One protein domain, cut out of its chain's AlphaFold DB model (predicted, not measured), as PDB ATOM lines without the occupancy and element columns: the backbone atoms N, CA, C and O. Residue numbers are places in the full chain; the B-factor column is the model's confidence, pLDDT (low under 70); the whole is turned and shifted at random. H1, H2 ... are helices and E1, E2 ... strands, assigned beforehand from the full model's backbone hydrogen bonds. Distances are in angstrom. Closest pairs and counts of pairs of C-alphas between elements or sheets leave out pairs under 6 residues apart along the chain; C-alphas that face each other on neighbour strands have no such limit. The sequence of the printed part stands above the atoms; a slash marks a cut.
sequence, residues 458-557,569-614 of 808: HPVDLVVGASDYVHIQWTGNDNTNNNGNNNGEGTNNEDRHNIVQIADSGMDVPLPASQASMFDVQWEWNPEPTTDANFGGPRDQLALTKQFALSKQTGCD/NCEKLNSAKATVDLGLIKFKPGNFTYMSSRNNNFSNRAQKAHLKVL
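This is residues 458 to 557 and 569 to 614 of the 808 residues of a protein of Prymnesium polylepis (UniProt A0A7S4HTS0). Little regular structure here: two small sheets joined at one end by the tight links E1 to E2 and E5 to E6, with short helix H1 bridging E3 and E5, and long loops around. Of 146 printed residues, named elements hold only 47, in order E1 E2 E3 E4 H1 E5 E6 E7; class mixed. Sheet E1 E7 E6 E3 is mixed, E2 E5 E4 antiparallel. The whole is compact, radius of gyration of the C-alphas 15.3 A, spanning 46 by 39 by 25 A.

Start at E1, residues 461 to 464, parallel to E7, residues 608 to 613; N 462 and O 610 are 2.9 A apart. Next, E2, residues 469 to 475, is antiparallel to E5, residues 579 to 586; N 470 and O 585 are 2.8 A apart. H1, residues 541 to 550, only grazes both sheets; its closest C-alphas to E3, residues 500 to 502, are Ala 549 and Val 500, 5.4 A. Every O i to N i+4 pair in H1 is within hydrogen-bond range.

Find C-alpha 461 at (48.448, -97.739, 71.360), beginning E1; C-alpha 613 at (49.083, -87.584, 76.030) ends E7. E5 measures 21.6 A. E4 is residues 523 to 525; E6, residues 590 to 595, forms a hairpin with E7.

Across the cut, residues 558 to 568, C-alphas 557 and 569 are 6.4 A apart. Links E2 to E3, E3 to E4, E4 to H1 and E6 to E7 are long. Look for pLDDT under 70 at residues 480 to 488 and 602 to 605.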
ATOM      1  N   HIS A 458      44.223 -97.769  64.324       92.81
ATOM      2  CA  HIS A 458      45.598 -97.845  63.868       92.81
ATOM      3  C   HIS A 458      46.325 -96.514  64.090       92.81
ATOM      4  O   HIS A 458      45.975 -95.532  63.423       92.81
ATOM      5  N   PRO A 459      47.323 -96.467  64.998       91.69
ATOM      6  CA  PRO A 459      47.746 -97.545  65.909       91.69
ATOM      7  C   PRO A 459      46.740 -97.801  67.055       91.69
ATOM      8  O   PRO A 459      45.925 -96.939  67.379       91.69
ATOM      9  N   VAL A 460      46.819 -98.983  67.683       91.75
ATOM     10  CA  VAL A 460      46.009 -99.352  68.867       91.75
ATOM     11  C   VAL A 460      46.496 -98.634  70.129       91.75
ATOM     12  O   VAL A 460      45.686 -98.189  70.936       91.75
ATOM     13  N   ASP A 461      47.813 -98.488  70.277       91.44
ATOM     14  CA  ASP A 461      48.448 -97.739  71.360       91.44
ATOM     15  C   ASP A 461      49.127 -96.499  70.778       91.44
ATOM     16  O   ASP A 461      50.167 -96.586  70.120       91.44
ATOM     17  N   LEU A 462      48.528 -95.331  71.008       93.31
ATOM     18  CA  LEU A 462      49.039 -94.050  70.537       93.31
ATOM     19  C   LEU A 462      49.597 -93.235  71.709       93.31
ATOM     20  O   LEU A 462      48.880 -92.922  72.659       93.31
ATOM     21  N   VAL A 463      50.872 -92.848  71.629       92.00
ATOM     22  CA  VAL A 463      51.518 -91.941  72.589       92.00
ATOM     23  C   VAL A 463      51.940 -90.665  71.871       92.00
ATOM     24  O   VAL A 463      52.659 -90.731  70.879       92.00
ATOM     25  N   VAL A 464      51.506 -89.513  72.380       92.44
ATOM     26  CA  VAL A 464      51.795 -88.184  71.814       92.44
ATOM     27  C   VAL A 464      52.153 -87.187  72.920       92.44
ATOM     28  O   VAL A 464      51.765 -87.362  74.076       92.44
ATOM     29  N   GLY A 465      52.913 -86.143  72.602       91.12
ATOM     30  CA  GLY A 465      53.186 -85.026  73.508       91.12
ATOM     31  C   GLY A 465      52.069 -83.980  73.555       91.12
ATOM     32  O   GLY A 465      51.172 -83.960  72.717       91.12
ATOM     33  N   ALA A 466      52.140 -83.070  74.526       91.50
ATOM     34  CA  ALA A 466      51.162 -82.003  74.769       91.50
ATOM     35  C   ALA A 466      51.047 -80.964  73.635       91.50
ATOM     36  O   ALA A 466      50.096 -80.187  73.615       91.50
ATOM     37  N   SER A 467      52.019 -80.896  72.725       89.69
ATOM     38  CA  SER A 467      52.065 -80.020  71.548       89.69
ATOM     39  C   SER A 467      51.840 -80.750  70.230       89.69
ATOM     40  O   SER A 467      51.716 -80.077  69.208       89.69
ATOM     41  N   ASP A 468      51.754 -82.080  70.251       92.12
ATOM     42  CA  ASP A 468      51.453 -82.879  69.071       92.12
ATOM     43  C   ASP A 468      49.948 -82.818  68.751       92.12
ATOM     44  O   ASP A 468      49.097 -82.592  69.619       92.12
ATOM     45  N   TYR A 469      49.617 -83.040  67.484       95.12
ATOM     46  CA  TYR A 469      48.252 -83.042  66.976       95.12
ATOM     47  C   TYR A 469      47.906 -84.423  66.429       95.12
ATOM     48  O   TYR A 469      48.736 -85.073  65.795       95.12
ATOM     49  N   VAL A 470      46.668 -84.867  66.633       97.44
ATOM     50  CA  VAL A 470      46.181 -86.154  66.131       97.44
ATOM     51  C   VAL A 470      45.121 -85.909  65.068       97.44
ATOM     52  O   VAL A 470      44.081 -85.317  65.363       97.44
ATOM     53  N   HIS A 471      45.379 -86.339  63.832       97.81
ATOM     54  CA  HIS A 471      44.389 -86.286  62.752       97.81
ATOM     55  C   HIS A 471      43.586 -87.578  62.761       97.81
ATOM     56  O   HIS A 471      44.164 -88.658  62.650       97.81
ATOM     57  N   ILE A 472      42.272 -87.465  62.942       98.06
ATOM     58  CA  ILE A 472      41.390 -88.609  63.147       98.06
ATOM     59  C   ILE A 472      40.451 -88.740  61.956       98.06
ATOM     60  O   ILE A 472      39.539 -87.934  61.781       98.06
ATOM     61  N   GLN A 473      40.662 -89.775  61.152       95.94
ATOM     62  CA  GLN A 473      39.854 -90.058  59.969       95.94
ATOM     63  C   GLN A 473      39.903 -91.543  59.625       95.94
ATOM     64  O   GLN A 473      40.767 -92.274  60.096       95.94
ATOM     65  N   TRP A 474      38.979 -92.015  58.799       94.25
ATOM     66  CA  TRP A 474      39.028 -93.369  58.250       94.25
ATOM     67  C   TRP A 474      38.059 -93.516  57.086       94.25
ATOM     68  O   TRP A 474      37.177 -92.685  56.876       94.25
ATOM     69  N   THR A 475      38.193 -94.631  56.374       91.69
ATOM     70  CA  THR A 475      37.195 -95.123  55.432       91.69
ATOM     71  C   THR A 475      36.778 -96.536  55.825       91.69
ATOM     72  O   THR A 475      37.619 -97.355  56.199       91.69
ATOM     73  N   GLY A 476      35.474 -96.803  55.798       86.25
ATOM     74  CA  GLY A 476      34.914 -98.142  55.955       86.25
ATOM     75  C   GLY A 476      35.215 -99.036  54.749       86.25
ATOM     76  O   GLY A 476      35.538 -98.554  53.667       86.25
ATOM     77  N   ASN A 477      35.072-100.349  54.923       83.69
ATOM     78  CA  ASN A 477      35.394-101.361  53.913       83.69
ATOM     79  C   ASN A 477      34.140-102.083  53.362       83.69
ATOM     80  O   ASN A 477      34.009-103.313  53.390       83.69
ATOM     81  N   ASP A 478      33.212-101.290  52.835       82.25
ATOM     82  CA  ASP A 478      31.898-101.756  52.388       82.25
ATOM     83  C   ASP A 478      31.968-102.824  51.279       82.25
ATOM     84  O   ASP A 478      32.904-102.918  50.487       82.25
ATOM     85  N   ASN A 479      30.913-103.635  51.194       75.75
ATOM     86  CA  ASN A 479      30.683-104.603  50.123       75.75
ATOM     87  C   ASN A 479      31.834-105.602  49.895       75.75
ATOM     88  O   ASN A 479      32.197-105.903  48.757       75.75
ATOM     89  N   THR A 480      32.404-106.138  50.981       65.06
ATOM     90  CA  THR A 480      33.542-107.072  50.916       65.06
ATOM     91  C   THR A 480      33.346-108.433  51.595       65.06
ATOM     92  O   THR A 480      34.270-109.251  51.523       65.06
ATOM     93  N   ASN A 481      32.197-108.731  52.221       62.47
ATOM     94  CA  ASN A 481      32.026-109.974  52.993       62.47
ATOM     95  C   ASN A 481      31.453-111.147  52.165       62.47
ATOM     96  O   ASN A 481      30.530-110.983  51.380       62.47
ATOM     97  N   ASN A 482      32.010-112.344  52.389       55.91
ATOM     98  CA  ASN A 482      31.693-113.626  51.733       55.91
ATOM     99  C   ASN A 482      31.000-114.619  52.685       55.91
ATOM    100  O   ASN A 482      31.231-115.813  52.590       55.91
ATOM    101  N   ASN A 483      30.235-114.175  53.688       51.34
ATOM    102  CA  ASN A 483      29.730-115.116  54.706       51.34
ATOM    103  C   ASN A 483      28.350-114.749  55.264       51.34
ATOM    104  O   ASN A 483      28.125-114.770  56.472       51.34
ATOM    105  N   GLY A 484      27.401-114.431  54.382       52.25
ATOM    106  CA  GLY A 484      25.990-114.338  54.764       52.25
ATOM    107  C   GLY A 484      25.656-113.190  55.721       52.25
ATOM    108  O   GLY A 484      24.656-113.281  56.418       52.25
ATOM    109  N   ASN A 485      26.463-112.122  55.750       56.41
ATOM    110  CA  ASN A 485      26.166-110.844  56.414       56.41
ATOM    111  C   ASN A 485      25.981-110.836  57.950       56.41
ATOM    112  O   ASN A 485      25.741-109.771  58.509       56.41
ATOM    113  N   ASN A 486      26.138-111.955  58.660       53.00
ATOM    114  CA  ASN A 486      25.625-112.071  60.037       53.00
ATOM    115  C   ASN A 486      26.576-111.660  61.178       53.00
ATOM    116  O   ASN A 486      26.170-111.700  62.334       53.00
ATOM    117  N   ASN A 487      27.821-111.263  60.896       64.50
ATOM    118  CA  ASN A 487      28.834-111.045  61.941       64.50
ATOM    119  C   ASN A 487      29.259-109.574  62.037       64.50
ATOM    120  O   ASN A 487      30.433-109.238  61.897       64.50
ATOM    121  N   GLY A 488      28.301-108.671  62.217       68.44
ATOM    122  CA  GLY A 488      28.555-107.282  62.608       68.44
ATOM    123  C   GLY A 488      27.255-106.504  62.748       68.44
ATOM    124  O   GLY A 488      26.206-106.996  62.340       68.44
ATOM    125  N   GLU A 489      27.334-105.313  63.322       79.00
ATOM    126  CA  GLU A 489      26.164-104.492  63.635       79.00
ATOM    127  C   GLU A 489      25.806-103.528  62.494       79.00
ATOM    128  O   GLU A 489      26.679-103.053  61.754       79.00
ATOM    129  N   GLY A 490      24.514-103.205  62.387       84.81
ATOM    130  CA  GLY A 490      23.969-102.274  61.397       84.81
ATOM    131  C   GLY A 490      23.772-102.877  60.005       84.81
ATOM    132  O   GLY A 490      23.721-104.101  59.835       84.81
ATOM    133  N   THR A 491      23.662-102.007  58.995       85.12
ATOM    134  CA  THR A 491      23.368-102.411  57.614       85.12
ATOM    135  C   THR A 491      24.374-103.448  57.118       85.12
ATOM    136  O   THR A 491      25.587-103.362  57.345       85.12
ATOM    137  N   ASN A 492      23.870-104.453  56.414       81.25
ATOM    138  CA  ASN A 492      24.685-105.460  55.756       81.25
ATOM    139  C   ASN A 492      25.598-104.820  54.709       81.25
ATOM    140  O   ASN A 492      25.182-103.912  53.995       81.25
ATOM    141  N   ASN A 493      26.819-105.345  54.580       78.94
ATOM    142  CA  ASN A 493      27.830-104.849  53.638       78.94
ATOM    143  C   ASN A 493      28.253-103.391  53.852       78.94
ATOM    144  O   ASN A 493      28.889-102.824  52.969       78.94
ATOM    145  N   GLU A 494      27.939-102.802  55.002       82.31
ATOM    146  CA  GLU A 494      28.417-101.479  55.378       82.31
ATOM    147  C   GLU A 494      29.209-101.553  56.668       82.31
ATOM    148  O   GLU A 494      28.795-102.201  57.637       82.31
ATOM    149  N   ASP A 495      30.310-100.818  56.677       83.25
ATOM    150  CA  ASP A 495      31.247-100.774  57.777       83.25
ATOM    151  C   ASP A 495      31.424 -99.332  58.220       83.25
ATOM    152  O   ASP A 495      31.818 -98.453  57.450       83.25
ATOM    153  N   ARG A 496      31.070 -99.065  59.474       89.19
ATOM    154  CA  ARG A 496      31.209 -97.742  60.081       89.19
ATOM    155  C   ARG A 496      31.902 -97.887  61.421       89.19
ATOM    156  O   ARG A 496      31.821 -98.922  62.084       89.19
ATOM    157  N   HIS A 497      32.565 -96.820  61.817       91.38
ATOM    158  CA  HIS A 497      33.320 -96.739  63.057       91.38
ATOM    159  C   HIS A 497      32.972 -95.421  63.723       91.38
ATOM    160  O   HIS A 497      32.668 -94.447  63.031       91.38
ATOM    161  N   ASN A 498      33.014 -95.399  65.045       95.44
ATOM    162  CA  ASN A 498      32.916 -94.206  65.874       95.44
ATOM    163  C   ASN A 498      33.987 -94.273  66.963       95.44
ATOM    164  O   ASN A 498      34.753 -95.231  67.006       95.44
ATOM    165  N   ILE A 499      34.061 -93.262  67.824       97.00
ATOM    166  CA  ILE A 499      34.905 -93.276  69.023       97.00
ATOM    167  C   ILE A 499      34.045 -92.852  70.206       97.00
ATOM    168  O   ILE A 499      33.469 -91.764  70.214       97.00
ATOM    169  N   VAL A 500      34.002 -93.700  71.228       96.44
ATOM    170  CA  VAL A 500      33.409 -93.396  72.531       96.44
ATOM    171  C   VAL A 500      34.403 -93.737  73.636       96.44
ATOM    172  O   VAL A 500      35.042 -94.789  73.600       96.44
ATOM    173  N   GLN A 501      34.558 -92.845  74.615       97.25
ATOM    174  CA  GLN A 501      35.475 -93.068  75.734       97.25
ATOM    175  C   GLN A 501      34.902 -94.113  76.699       97.25
ATOM    176  O   GLN A 501      33.718 -94.073  77.035       97.25
ATOM    177  N   ILE A 502      35.760 -95.008  77.183       96.38
ATOM    178  CA  ILE A 502      35.459 -96.009  78.213       96.38
ATOM    179  C   ILE A 502      36.411 -95.852  79.404       96.38
ATOM    180  O   ILE A 502      37.473 -95.237  79.289       96.38
ATOM    181  N   ALA A 503      36.016 -96.384  80.562       94.12
ATOM    182  CA  ALA A 503      36.822 -96.306  81.782       94.12
ATOM    183  C   ALA A 503      38.114 -97.138  81.680       94.12
ATOM    184  O   ALA A 503      39.185 -96.667  82.058       94.12
ATOM    185  N   ASP A 504      38.013 -98.351  81.136       91.56
ATOM    186  CA  ASP A 504      39.113 -99.300  80.961       91.56
ATOM    187  C   ASP A 504      38.828-100.263  79.796       91.56
ATOM    188  O   ASP A 504      37.691-100.376  79.337       91.56
ATOM    189  N   SER A 505      39.855-100.960  79.301       89.12
ATOM    190  CA  SER A 505      39.757-101.834  78.121       89.12
ATOM    191  C   SER A 505      38.921-103.101  78.342       89.12
ATOM    192  O   SER A 505      38.491-103.725  77.369       89.12
ATOM    193  N   GLY A 506      38.635-103.465  79.595       88.50
ATOM    194  CA  GLY A 506      37.736-104.559  79.950       88.50
ATOM    195  C   GLY A 506      36.254-104.198  79.832       88.50
ATOM    196  O   GLY A 506      35.416-105.093  79.850       88.50
ATOM    197  N   MET A 507      35.918-102.914  79.673       88.12
ATOM    198  CA  MET A 507      34.534-102.431  79.651       88.12
ATOM    199  C   MET A 507      33.996-102.250  78.233       88.12
ATOM    200  O   MET A 507      34.709-101.794  77.344       88.12
ATOM    201  N   ASP A 508      32.713-102.553  78.045       88.50
ATOM    202  CA  ASP A 508      31.975-102.406  76.776       88.50
ATOM    203  C   ASP A 508      30.882-101.328  76.850       88.50
ATOM    204  O   ASP A 508      30.024-101.219  75.976       88.50
ATOM    205  N   VAL A 509      30.883-100.538  77.925       91.25
ATOM    206  CA  VAL A 509      29.899 -99.481  78.167       91.25
ATOM    207  C   VAL A 509      30.607 -98.127  78.112       91.25
ATOM    208  O   VAL A 509      31.540 -97.907  78.891       91.25
ATOM    209  N   PRO A 510      30.183 -97.211  77.220       94.19
ATOM    210  CA  PRO A 510      30.710 -95.854  77.166       94.19
ATOM    211  C   PRO A 510      30.528 -95.103  78.481       94.19
ATOM    212  O   PRO A 510      29.509 -95.247  79.161       94.19
ATOM    213  N   LEU A 511      31.480 -94.227  78.796       94.81
ATOM    214  CA  LEU A 511      31.260 -93.206  79.810       94.81
ATOM    215  C   LEU A 511      30.084 -92.305  79.392       94.81
ATOM    216  O   LEU A 511      29.916 -92.017  78.201       94.81
ATOM    217  N   PRO A 512      29.288 -91.794  80.349       92.75
ATOM    218  CA  PRO A 512      28.351 -90.716  80.068       92.75
ATOM    219  C   PRO A 512      29.071 -89.542  79.394       92.75
ATOM    220  O   PRO A 512      30.192 -89.210  79.775       92.75
ATOM    221  N   ALA A 513      28.419 -88.867  78.444       87.50
ATOM    222  CA  ALA A 513      29.044 -87.784  77.675       87.50
ATOM    223  C   ALA A 513      29.655 -86.673  78.554       87.50
ATOM    224  O   ALA A 513      30.694 -86.119  78.219       87.50
ATOM    225  N   SER A 514      29.053 -86.385  79.713       87.88
ATOM    226  CA  SER A 514      29.564 -85.410  80.686       87.88
ATOM    227  C   SER A 514      30.840 -85.846  81.418       87.88
ATOM    228  O   SER A 514      31.501 -85.015  82.032       87.88
ATOM    229  N   GLN A 515      31.179 -87.135  81.381       90.31
ATOM    230  CA  GLN A 515      32.372 -87.723  81.997       90.31
ATOM    231  C   GLN A 515      33.455 -88.063  80.962       90.31
ATOM    232  O   GLN A 515      34.552 -88.470  81.341       90.31
ATOM    233  N   ALA A 516      33.168 -87.893  79.667       91.88
ATOM    234  CA  ALA A 516      34.103 -88.165  78.585       91.88
ATOM    235  C   ALA A 516      35.151 -87.036  78.465       91.88
ATOM    236  O   ALA A 516      35.064 -86.148  77.613       91.88
ATOM    237  N   SER A 517      36.135 -87.049  79.367       95.56
ATOM    238  CA  SER A 517      37.216 -86.059  79.450       95.56
ATOM    239  C   SER A 517      38.158 -86.044  78.244       95.56
ATOM    240  O   SER A 517      38.822 -85.038  78.022       95.56
ATOM    241  N   MET A 518      38.195 -87.107  77.433       96.81
ATOM    242  CA  MET A 518      38.988 -87.178  76.198       96.81
ATOM    243  C   MET A 518      38.632 -86.051  75.220       96.81
ATOM    244  O   MET A 518      39.497 -85.575  74.490       96.81
ATOM    245  N   PHE A 519      37.374 -85.604  75.217       96.81
ATOM    246  CA  PHE A 519      36.885 -84.557  74.319       96.81
ATOM    247  C   PHE A 519      36.960 -83.146  74.921       96.81
ATOM    248  O   PHE A 519      36.587 -82.180  74.258       96.81
ATOM    249  N   ASP A 520      37.455 -83.001  76.155       96.19
ATOM    250  CA  ASP A 520      37.865 -81.707  76.706       96.19
ATOM    251  C   ASP A 520      39.271 -81.363  76.187       96.19
ATOM    252  O   ASP A 520      40.292 -81.546  76.853       96.19
ATOM    253  N   VAL A 521      39.322 -80.938  74.928       97.00
ATOM    254  CA  VAL A 521      40.565 -80.770  74.165       97.00
ATOM    255  C   VAL A 521      41.171 -79.382  74.371       97.00
ATOM    256  O   VAL A 521      40.500 -78.435  74.777       97.00
ATOM    257  N   GLN A 522      42.470 -79.245  74.107       95.62
ATOM    258  CA  GLN A 522      43.150 -77.949  74.168       95.62
ATOM    259  C   GLN A 522      42.865 -77.109  72.921       95.62
ATOM    260  O   GLN A 522      42.778 -75.885  73.005       95.62
ATOM    261  N   TRP A 523      42.764 -77.764  71.767       95.19
ATOM    262  CA  TRP A 523      42.481 -77.130  70.488       95.19
ATOM    263  C   TRP A 523      41.934 -78.163  69.504       95.19
ATOM    264  O   TRP A 523      42.257 -79.351  69.593       95.19
ATOM    265  N   GLU A 524      41.128 -77.706  68.553       94.75
ATOM    266  CA  GLU A 524      40.622 -78.526  67.459       94.75
ATOM    267  C   GLU A 524      40.587 -77.735  66.153       94.75
ATOM    268  O   GLU A 524      40.434 -76.511  66.154       94.75
ATOM    269  N   TRP A 525      40.701 -78.458  65.046       94.81
ATOM    270  CA  TRP A 525      40.346 -77.977  63.723       94.81
ATOM    271  C   TRP A 525      39.325 -78.910  63.093       94.81
ATOM    272  O   TRP A 525      39.509 -80.132  63.042       94.81
ATOM    273  N   ASN A 526      38.256 -78.300  62.595       94.69
ATOM    274  CA  ASN A 526      37.158 -78.976  61.942       94.69
ATOM    275  C   ASN A 526      37.302 -78.836  60.415       94.69
ATOM    276  O   ASN A 526      37.323 -77.704  59.928       94.69
ATOM    277  N   PRO A 527      37.376 -79.947  59.660       92.44
ATOM    278  CA  PRO A 527      37.493 -79.915  58.201       92.44
ATOM    279  C   PRO A 527      36.206 -79.449  57.507       92.44
ATOM    280  O   PRO A 527      36.231 -79.138  56.319       92.44
ATOM    281  N   GLU A 528      35.075 -79.414  58.218       92.56
ATOM    282  CA  GLU A 528      33.802 -78.995  57.636       92.56
ATOM    283  C   GLU A 528      33.790 -77.482  57.376       92.56
ATOM    284  O   GLU A 528      34.131 -76.699  58.273       92.56
ATOM    285  N   PRO A 529      33.336 -77.033  56.190       91.00
ATOM    286  CA  PRO A 529      33.170 -75.616  55.911       91.00
ATOM    287  C   PRO A 529      32.304 -74.942  56.977       91.00
ATOM    288  O   PRO A 529      31.300 -75.496  57.421       91.00
ATOM    289  N   THR A 530      32.615 -73.697  57.334       88.62
ATOM    290  CA  THR A 530      31.802 -72.914  58.285       88.62
ATOM    291  C   THR A 530      30.363 -72.688  57.809       88.62
ATOM    292  O   THR A 530      29.500 -72.329  58.603       88.62
ATOM    293  N   THR A 531      30.100 -72.909  56.517       91.56
ATOM    294  CA  THR A 531      28.774 -72.868  55.897       91.56
ATOM    295  C   THR A 531      27.978 -74.168  56.041       91.56
ATOM    296  O   THR A 531      26.797 -74.172  55.697       91.56
ATOM    297  N   ASP A 532      28.586 -75.274  56.489       91.56
ATOM    298  CA  ASP A 532      27.853 -76.517  56.744       91.56
ATOM    299  C   ASP A 532      26.928 -76.333  57.955       91.56
ATOM    300  O   ASP A 532      27.370 -76.068  59.073       91.56
ATOM    301  N   ALA A 533      25.622 -76.468  57.722       89.81
ATOM    302  CA  ALA A 533      24.598 -76.188  58.724       89.81
ATOM    303  C   ALA A 533      24.525 -77.228  59.858       89.81
ATOM    304  O   ALA A 533      23.911 -76.949  60.888       89.81
ATOM    305  N   ASN A 534      25.101 -78.419  59.673       89.94
ATOM    306  CA  ASN A 534      25.014 -79.522  60.632       89.94
ATOM    307  C   ASN A 534      26.293 -79.669  61.457       89.94
ATOM    308  O   ASN A 534      26.231 -79.943  62.656       89.94
ATOM    309  N   PHE A 535      27.445 -79.528  60.805       94.62
ATOM    310  CA  PHE A 535      28.741 -79.875  61.375       94.62
ATOM    311  C   PHE A 535      29.793 -78.783  61.233       94.62
ATOM    312  O   PHE A 535      30.888 -78.981  61.748       94.62
ATOM    313  N   GLY A 536      29.490 -77.664  60.573       92.44
ATOM    314  CA  GLY A 536      30.420 -76.553  60.394       92.44
ATOM    315  C   GLY A 536      30.725 -75.792  61.686       92.44
ATOM    316  O   GLY A 536      29.934 -75.761  62.630       92.44
ATOM    317  N   GLY A 537      31.881 -75.128  61.703       92.25
ATOM    318  CA  GLY A 537      32.306 -74.246  62.793       92.25
ATOM    319  C   GLY A 537      33.011 -74.949  63.966       92.25
ATOM    320  O   GLY A 537      33.202 -76.169  63.935       92.25
ATOM    321  N   PRO A 538      33.442 -74.175  64.983       92.56
ATOM    322  CA  PRO A 538      34.157 -74.702  66.146       92.56
ATOM    323  C   PRO A 538      33.283 -75.609  67.014       92.56
ATOM    324  O   PRO A 538      32.093 -75.344  67.207       92.56
ATOM    325  N   ARG A 539      33.886 -76.648  67.589       95.19
ATOM    326  CA  ARG A 539      33.199 -77.673  68.384       95.19
ATOM    327  C   ARG A 539      33.653 -77.621  69.840       95.19
ATOM    328  O   ARG A 539      34.839 -77.724  70.136       95.19
ATOM    329  N   ASP A 540      32.696 -77.490  70.756       93.94
ATOM    330  CA  ASP A 540      32.944 -77.655  72.191       93.94
ATOM    331  C   ASP A 540      33.022 -79.144  72.588       93.94
ATOM    332  O   ASP A 540      32.809 -80.037  71.764       93.94
ATOM    333  N   GLN A 541      33.307 -79.436  73.863       93.75
ATOM    334  CA  GLN A 541      33.417 -80.815  74.360       93.75
ATOM    335  C   GLN A 541      32.163 -81.652  74.060       93.75
ATOM    336  O   GLN A 541      32.273 -82.824  73.689       93.75
ATOM    337  N   LEU A 542      30.965 -81.079  74.216       92.69
ATOM    338  CA  LEU A 542      29.717 -81.805  73.994       92.69
ATOM    339  C   LEU A 542      29.507 -82.090  72.502       92.69
ATOM    340  O   LEU A 542      29.088 -83.194  72.145       92.69
ATOM    341  N   ALA A 543      29.802 -81.120  71.637       94.00
ATOM    342  CA  ALA A 543      29.747 -81.266  70.191       94.00
ATOM    343  C   ALA A 543      30.769 -82.294  69.692       94.00
ATOM    344  O   ALA A 543      30.395 -83.172  68.917       94.00
ATOM    345  N   LEU A 544      32.013 -82.256  70.184       96.38
ATOM    346  CA  LEU A 544      33.042 -83.255  69.884       96.38
ATOM    347  C   LEU A 544      32.591 -84.650  70.318       96.38
ATOM    348  O   LEU A 544      32.548 -85.557  69.491       96.38
ATOM    349  N   THR A 545      32.154 -84.803  71.571       96.06
ATOM    350  CA  THR A 545      31.665 -86.090  72.093       96.06
ATOM    351  C   THR A 545      30.553 -86.656  71.209       96.06
ATOM    352  O   THR A 545      30.586 -87.828  70.842       96.06
ATOM    353  N   LYS A 546      29.582 -85.824  70.811       93.19
ATOM    354  CA  LYS A 546      28.478 -86.241  69.933       93.19
ATOM    355  C   LYS A 546      28.950 -86.592  68.524       93.19
ATOM    356  O   LYS A 546      28.555 -87.632  68.009       93.19
ATOM    357  N   GLN A 547      29.767 -85.751  67.892       94.94
ATOM    358  CA  GLN A 547      30.217 -85.978  66.516       94.94
ATOM    359  C   GLN A 547      31.130 -87.201  66.396       94.94
ATOM    360  O   GLN A 547      31.015 -87.924  65.411       94.94
ATOM    361  N   PHE A 548      31.978 -87.462  67.395       96.75
ATOM    362  CA  PHE A 548      32.820 -88.659  67.451       96.75
ATOM    363  C   PHE A 548      32.004 -89.919  67.750       96.75
ATOM    364  O   PHE A 548      32.257 -90.950  67.134       96.75
ATOM    365  N   ALA A 549      31.004 -89.837  68.635       95.56
ATOM    366  CA  ALA A 549      30.134 -90.967  68.962       95.56
ATOM    367  C   ALA A 549      29.164 -91.328  67.825       95.56
ATOM    368  O   ALA A 549      28.836 -92.497  67.648       95.56
ATOM    369  N   LEU A 550      28.692 -90.342  67.059       94.25
ATOM    370  CA  LEU A 550      27.709 -90.532  65.987       94.25
ATOM    371  C   LEU A 550      28.324 -90.480  64.584       94.25
ATOM    372  O   LEU A 550      27.590 -90.556  63.603       94.25
ATOM    373  N   SER A 551      29.643 -90.314  64.479       94.75
ATOM    374  CA  SER A 551      30.391 -90.237  63.216       94.75
ATOM    375  C   SER A 551      29.764 -89.287  62.196       94.75
ATOM    376  O   SER A 551      29.598 -89.632  61.026       94.75
ATOM    377  N   LYS A 552      29.378 -88.093  62.669       93.69
ATOM    378  CA  LYS A 552      28.758 -87.028  61.861       93.69
ATOM    379  C   LYS A 552      27.545 -87.489  61.018       93.69
ATOM    380  O   LYS A 552      27.360 -87.040  59.890       93.69
ATOM    381  N   GLN A 553      26.698 -88.381  61.533       92.06
ATOM    382  CA  GLN A 553      25.453 -88.751  60.844       92.06
ATOM    383  C   GLN A 553      24.296 -87.774  61.135       92.06
ATOM    384  O   GLN A 553      24.210 -87.198  62.220       92.06
ATOM    385  N   THR A 554      23.388 -87.615  60.172       90.38
ATOM    386  CA  THR A 554      22.142 -86.829  60.274       90.38
ATOM    387  C   THR A 554      20.954 -87.648  59.759       90.38
ATOM    388  O   THR A 554      21.128 -88.794  59.363       90.38
ATOM    389  N   GLY A 555      19.739 -87.081  59.765       87.06
ATOM    390  CA  GLY A 555      18.573 -87.723  59.138       87.06
ATOM    391  C   GLY A 555      18.039 -88.949  59.884       87.06
ATOM    392  O   GLY A 555      17.498 -89.854  59.261       87.06
ATOM    393  N   CYS A 556      18.213 -88.985  61.205       87.06
ATOM    394  CA  CYS A 556      17.827 -90.108  62.051       87.06
ATOM    395  C   CYS A 556      16.306 -90.176  62.267       87.06
ATOM    396  O   CYS A 556      15.705 -89.162  62.629       87.06
ATOM    397  N   ASP A 557      15.709 -91.363  62.126       79.62
ATOM    398  CA  ASP A 557      14.297 -91.610  62.456       79.62
ATOM    399  C   ASP A 557      14.163 -92.314  63.817       79.62
ATOM    400  O   ASP A 557      14.799 -93.334  64.085       79.62
ATOM    401  N   ASN A 569      18.510 -95.600  60.855       91.00
ATOM    402  CA  ASN A 569      18.822 -96.102  62.194       91.00
ATOM    403  C   ASN A 569      20.222 -95.646  62.647       91.00
ATOM    404  O   ASN A 569      21.234 -96.344  62.512       91.00
ATOM    405  N   CYS A 570      20.271 -94.442  63.205       90.06
ATOM    406  CA  CYS A 570      21.507 -93.838  63.682       90.06
ATOM    407  C   CYS A 570      22.103 -94.512  64.926       90.06
ATOM    408  O   CYS A 570      23.304 -94.381  65.160       90.06
ATOM    409  N   GLU A 571      21.326 -95.275  65.700       89.00
ATOM    410  CA  GLU A 571      21.851 -96.026  66.854       89.00
ATOM    411  C   GLU A 571      22.855 -97.102  66.420       89.00
ATOM    412  O   GLU A 571      23.786 -97.429  67.154       89.00
ATOM    413  N   LYS A 572      22.716 -97.587  65.181       88.44
ATOM    414  CA  LYS A 572      23.648 -98.512  64.520       88.44
ATOM    415  C   LYS A 572      24.652 -97.816  63.593       88.44
ATOM    416  O   LYS A 572      25.407 -98.479  62.886       88.44
ATOM    417  N   LEU A 573      24.692 -96.483  63.591       91.50
ATOM    418  CA  LEU A 573      25.492 -95.658  62.676       91.50
ATOM    419  C   LEU A 573      25.157 -95.871  61.184       91.50
ATOM    420  O   LEU A 573      26.027 -95.697  60.331       91.50
ATOM    421  N   ASN A 574      23.940 -96.300  60.834       90.25
ATOM    422  CA  ASN A 574      23.608 -96.679  59.449       90.25
ATOM    423  C   ASN A 574      23.574 -95.501  58.467       90.25
ATOM    424  O   ASN A 574      23.739 -95.708  57.260       90.25
ATOM    425  N   SER A 575      23.398 -94.282  58.983       91.31
ATOM    426  CA  SER A 575      23.409 -93.059  58.179       91.31
ATOM    427  C   SER A 575      24.782 -92.379  58.138       91.31
ATOM    428  O   SER A 575      24.940 -91.364  57.456       91.31
ATOM    429  N   ALA A 576      25.787 -92.904  58.850       91.69
ATOM    430  CA  ALA A 576      27.150 -92.395  58.751       91.69
ATOM    431  C   ALA A 576      27.721 -92.664  57.348       91.69
ATOM    432  O   ALA A 576      27.409 -93.676  56.708       91.69
ATOM    433  N   LYS A 577      28.584 -91.769  56.865       91.19
ATOM    434  CA  LYS A 577      29.345 -91.991  55.630       91.19
ATOM    435  C   LYS A 577      30.432 -93.047  55.856       91.19
ATOM    436  O   LYS A 577      30.900 -93.227  56.978       91.19
ATOM    437  N   ALA A 578      30.834 -93.738  54.790       89.62
ATOM    438  CA  ALA A 578      31.938 -94.694  54.856       89.62
ATOM    439  C   ALA A 578      33.265 -93.990  55.170       89.62
ATOM    440  O   ALA A 578      33.968 -94.416  56.082       89.62
ATOM    441  N   THR A 579      33.566 -92.895  54.467       93.81
ATOM    442  CA  THR A 579      34.688 -92.010  54.799       93.81
ATOM    443  C   THR A 579      34.221 -90.891  55.712       93.81
ATOM    444  O   THR A 579      33.214 -90.234  55.434       93.81
ATOM    445  N   VAL A 580      34.959 -90.667  56.795       94.50
ATOM    446  CA  VAL A 580      34.749 -89.548  57.711       94.50
ATOM    447  C   VAL A 580      36.094 -88.963  58.116       94.50
ATOM    448  O   VAL A 580      37.020 -89.694  58.463       94.50
ATOM    449  N   ASP A 581      36.176 -87.636  58.098       95.88
ATOM    450  CA  ASP A 581      37.258 -86.870  58.706       95.88
ATOM    451  C   ASP A 581      36.696 -86.173  59.949       95.88
ATOM    452  O   ASP A 581      35.821 -85.309  59.853       95.88
ATOM    453  N   LEU A 582      37.128 -86.592  61.137       96.75
ATOM    454  CA  LEU A 582      36.702 -86.002  62.409       96.75
ATOM    455  C   LEU A 582      37.558 -84.792  62.804       96.75
ATOM    456  O   LEU A 582      37.229 -84.106  63.778       96.75
ATOM    457  N   GLY A 583      38.575 -84.476  62.007       95.56
ATOM    458  CA  GLY A 583      39.432 -83.316  62.145       95.56
ATOM    459  C   GLY A 583      40.693 -83.569  62.953       95.56
ATOM    460  O   GLY A 583      41.064 -84.701  63.278       95.56
ATOM    461  N   LEU A 584      41.374 -82.470  63.250       96.44
ATOM    462  CA  LEU A 584      42.668 -82.464  63.912       96.44
ATOM    463  C   LEU A 584      42.491 -82.020  65.360       96.44
ATOM    464  O   LEU A 584      41.953 -80.947  65.615       96.44
ATOM    465  N   ILE A 585      42.954 -82.832  66.306       97.12
ATOM    466  CA  ILE A 585      42.757 -82.594  67.734       97.12
ATOM    467  C   ILE A 585      44.099 -82.444  68.439       97.12
ATOM    468  O   ILE A 585      44.991 -83.279  68.295       97.12
ATOM    469  N   LYS A 586      44.213 -81.405  69.265       96.00
ATOM    470  CA  LYS A 586      45.260 -81.273  70.275       96.00
ATOM    471  C   LYS A 586      44.666 -81.607  71.638       96.00
ATOM    472  O   LYS A 586      43.914 -80.819  72.217       96.00
ATOM    473  N   PHE A 587      44.970 -82.797  72.132       97.25
ATOM    474  CA  PHE A 587      44.434 -83.293  73.395       97.25
ATOM    475  C   PHE A 587      45.138 -82.663  74.603       97.25
ATOM    476  O   PHE A 587      46.302 -82.276  74.530       97.25
ATOM    477  N   LYS A 588      44.441 -82.591  75.743       96.94
ATOM    478  CA  LYS A 588      45.078 -82.271  77.028       96.94
ATOM    479  C   LYS A 588      45.844 -83.497  77.557       96.94
ATOM    480  O   LYS A 588      45.432 -84.621  77.266       96.94
ATOM    481  N   PRO A 589      46.914 -83.310  78.359       96.75
ATOM    482  CA  PRO A 589      47.631 -84.415  78.993       96.75
ATOM    483  C   PRO A 589      46.699 -85.368  79.755       96.75
ATOM    484  O   PRO A 589      45.843 -84.924  80.522       96.75
ATOM    485  N   GLY A 590      46.876 -86.675  79.566       96.31
ATOM    486  CA  GLY A 590      45.988 -87.692  80.128       96.31
ATOM    487  C   GLY A 590      46.173 -89.075  79.505       96.31
ATOM    488  O   GLY A 590      46.884 -89.236  78.516       96.31
ATOM    489  N   ASN A 591      45.524 -90.076  80.100       97.38
ATOM    490  CA  ASN A 591      45.423 -91.429  79.550       97.38
ATOM    491  C   ASN A 591      43.955 -91.701  79.231       97.38
ATOM    492  O   ASN A 591      43.110 -91.657  80.128       97.38
ATOM    493  N   PHE A 592      43.660 -91.993  77.972       97.69
ATOM    494  CA  PHE A 592      42.306 -92.201  77.486       97.69
ATOM    495  C   PHE A 592      42.191 -93.593  76.881       97.69
ATOM    496  O   PHE A 592      43.053 -94.020  76.116       97.69
ATOM    497  N   THR A 593      41.108 -94.288  77.214       97.75
ATOM    498  CA  THR A 593      40.734 -95.552  76.580       97.75
ATOM    499  C   THR A 593      39.428 -95.333  75.839       97.75
ATOM    500  O   THR A 593      38.521 -94.676  76.355       97.75
ATOM    501  N   TYR A 594      39.326 -95.854  74.625       97.19
ATOM    502  CA  TYR A 594      38.148 -95.673  73.788       97.19
ATOM    503  C   TYR A 594      37.864 -96.910  72.945       97.19
ATOM    504  O   TYR A 594      38.709 -97.793  72.792       97.19
ATOM    505  N   MET A 595      36.645 -96.973  72.420       95.25
ATOM    506  CA  MET A 595      36.181 -98.071  71.584       95.25
ATOM    507  C   MET A 595      35.251 -97.594  70.471       95.25
ATOM    508  O   MET A 595      34.704 -96.490  70.544       95.25
ATOM    509  N   SER A 596      35.017 -98.467  69.490       93.31
ATOM    510  CA  SER A 596      33.906 -98.324  68.546       93.31
ATOM    511  C   SER A 596      32.696 -99.067  69.093       93.31
ATOM    512  O   SER A 596      32.742-100.283  69.250       93.31
ATOM    513  N   SER A 597      31.586 -98.374  69.343       90.25
ATOM    514  CA  SER A 597      30.363 -99.023  69.835       90.25
ATOM    515  C   SER A 597      29.688 -99.901  68.777       90.25
ATOM    516  O   SER A 597      28.908-100.779  69.133       90.25
ATOM    517  N   ARG A 598      29.971 -99.681  67.484       86.44
ATOM    518  CA  ARG A 598      29.434-100.513  66.393       86.44
ATOM    519  C   ARG A 598      30.224-101.808  66.198       86.44
ATOM    520  O   ARG A 598      29.640-102.830  65.854       86.44
ATOM    521  N   ASN A 599      31.536-101.788  66.433       83.25
ATOM    522  CA  ASN A 599      32.415-102.941  66.194       83.25
ATOM    523  C   ASN A 599      32.889-103.547  67.519       83.25
ATOM    524  O   ASN A 599      34.085-103.584  67.809       83.25
ATOM    525  N   ASN A 600      31.917-103.968  68.332       80.12
ATOM    526  CA  ASN A 600      32.142-104.518  69.671       80.12
ATOM    527  C   ASN A 600      31.185-105.688  69.991       80.12
ATOM    528  O   ASN A 600      30.654-105.778  71.096       80.12
ATOM    529  N   ASN A 601      30.877-106.547  69.009       73.69
ATOM    530  CA  ASN A 601      29.940-107.669  69.175       73.69
ATOM    531  C   ASN A 601      30.693-108.954  69.617       73.69
ATOM    532  O   ASN A 601      31.834-109.204  69.231       73.69
ATOM    533  N   PHE A 602      30.056-109.777  70.462       60.59
ATOM    534  CA  PHE A 602      30.625-110.958  71.131       60.59
ATOM    535  C   PHE A 602      31.262-111.980  70.173       60.59
ATOM    536  O   PHE A 602      32.255-112.620  70.514       60.59
ATOM    537  N   SER A 603      30.710-112.149  68.966       57.81
ATOM    538  CA  SER A 603      31.226-113.109  67.973       57.81
ATOM    539  C   SER A 603      32.467-112.625  67.198       57.81
ATOM    540  O   SER A 603      33.045-113.388  66.418       57.81
ATOM    541  N   ASN A 604      32.840-111.353  67.378       50.66
ATOM    542  CA  ASN A 604      33.674-110.560  66.477       50.66
ATOM    543  C   ASN A 604      34.194-109.280  67.176       50.66
ATOM    544  O   ASN A 604      33.728-108.183  66.884       50.66
ATOM    545  N   ARG A 605      35.211-109.469  68.031       68.06
ATOM    546  CA  ARG A 605      36.208-108.488  68.521       68.06
ATOM    547  C   ARG A 605      35.747-107.233  69.272       68.06
ATOM    548  O   ARG A 605      34.674-106.682  69.082       68.06
ATOM    549  N   ALA A 606      36.677-106.763  70.102       80.00
ATOM    550  CA  ALA A 606      36.618-105.512  70.831       80.00
ATOM    551  C   ALA A 606      37.511-104.468  70.139       80.00
ATOM    552  O   ALA A 606      38.703-104.402  70.439       80.00
ATOM    553  N   GLN A 607      36.963-103.673  69.204       89.88
ATOM    554  CA  GLN A 607      37.704-102.562  68.585       89.88
ATOM    555  C   GLN A 607      37.945-101.473  69.643       89.88
ATOM    556  O   GLN A 607      37.124-100.568  69.821       89.88
ATOM    557  N   LYS A 608      39.070-101.578  70.354       93.06
ATOM    558  CA  LYS A 608      39.467-100.722  71.479       93.06
ATOM    559  C   LYS A 608      40.891-100.221  71.286       93.06
ATOM    560  O   LYS A 608      41.685-100.866  70.611       93.06
ATOM    561  N   ALA A 609      41.198 -99.070  71.868       95.38
ATOM    562  CA  ALA A 609      42.521 -98.465  71.781       95.38
ATOM    563  C   ALA A 609      42.805 -97.522  72.953       95.38
ATOM    564  O   ALA A 609      41.904 -97.138  73.711       95.38
ATOM    565  N   HIS A 610      44.078 -97.156  73.078       97.25
ATOM    566  CA  HIS A 610      44.604 -96.274  74.104       97.25
ATOM    567  C   HIS A 610      45.292 -95.057  73.480       97.25
ATOM    568  O   HIS A 610      46.100 -95.175  72.562       97.25
ATOM    569  N   LEU A 611      45.006 -93.880  74.034       97.62
ATOM    570  CA  LEU A 611      45.701 -92.633  73.739       97.62
ATOM    571  C   LEU A 611      46.336 -92.098  75.023       97.62
ATOM    572  O   LEU A 611      45.636 -91.762  75.979       97.62
ATOM    573  N   LYS A 612      47.662 -91.974  75.032       96.81
ATOM    574  CA  LYS A 612      48.428 -91.343  76.108       96.81
ATOM    575  C   LYS A 612      49.005 -90.019  75.631       96.81
ATOM    576  O   LYS A 612      49.840 -89.987  74.734       96.81
ATOM    577  N   VAL A 613      48.601 -88.941  76.288       96.44
ATOM    578  CA  VAL A 613      49.083 -87.584  76.030       96.44
ATOM    579  C   VAL A 613      50.004 -87.182  77.171       96.44
ATOM    580  O   VAL A 613      49.584 -87.108  78.331       96.44
ATOM    581  N   LEU A 614      51.277 -86.961  76.863       92.94
ATOM    582  CA  LEU A 614      52.284 -86.580  77.850       92.94
ATOM    583  C   LEU A 614      52.102 -85.121  78.278       92.94
ATOM    584  O   LEU A 614      51.560 -84.309  77.540       92.94
TER     585      LEU A 614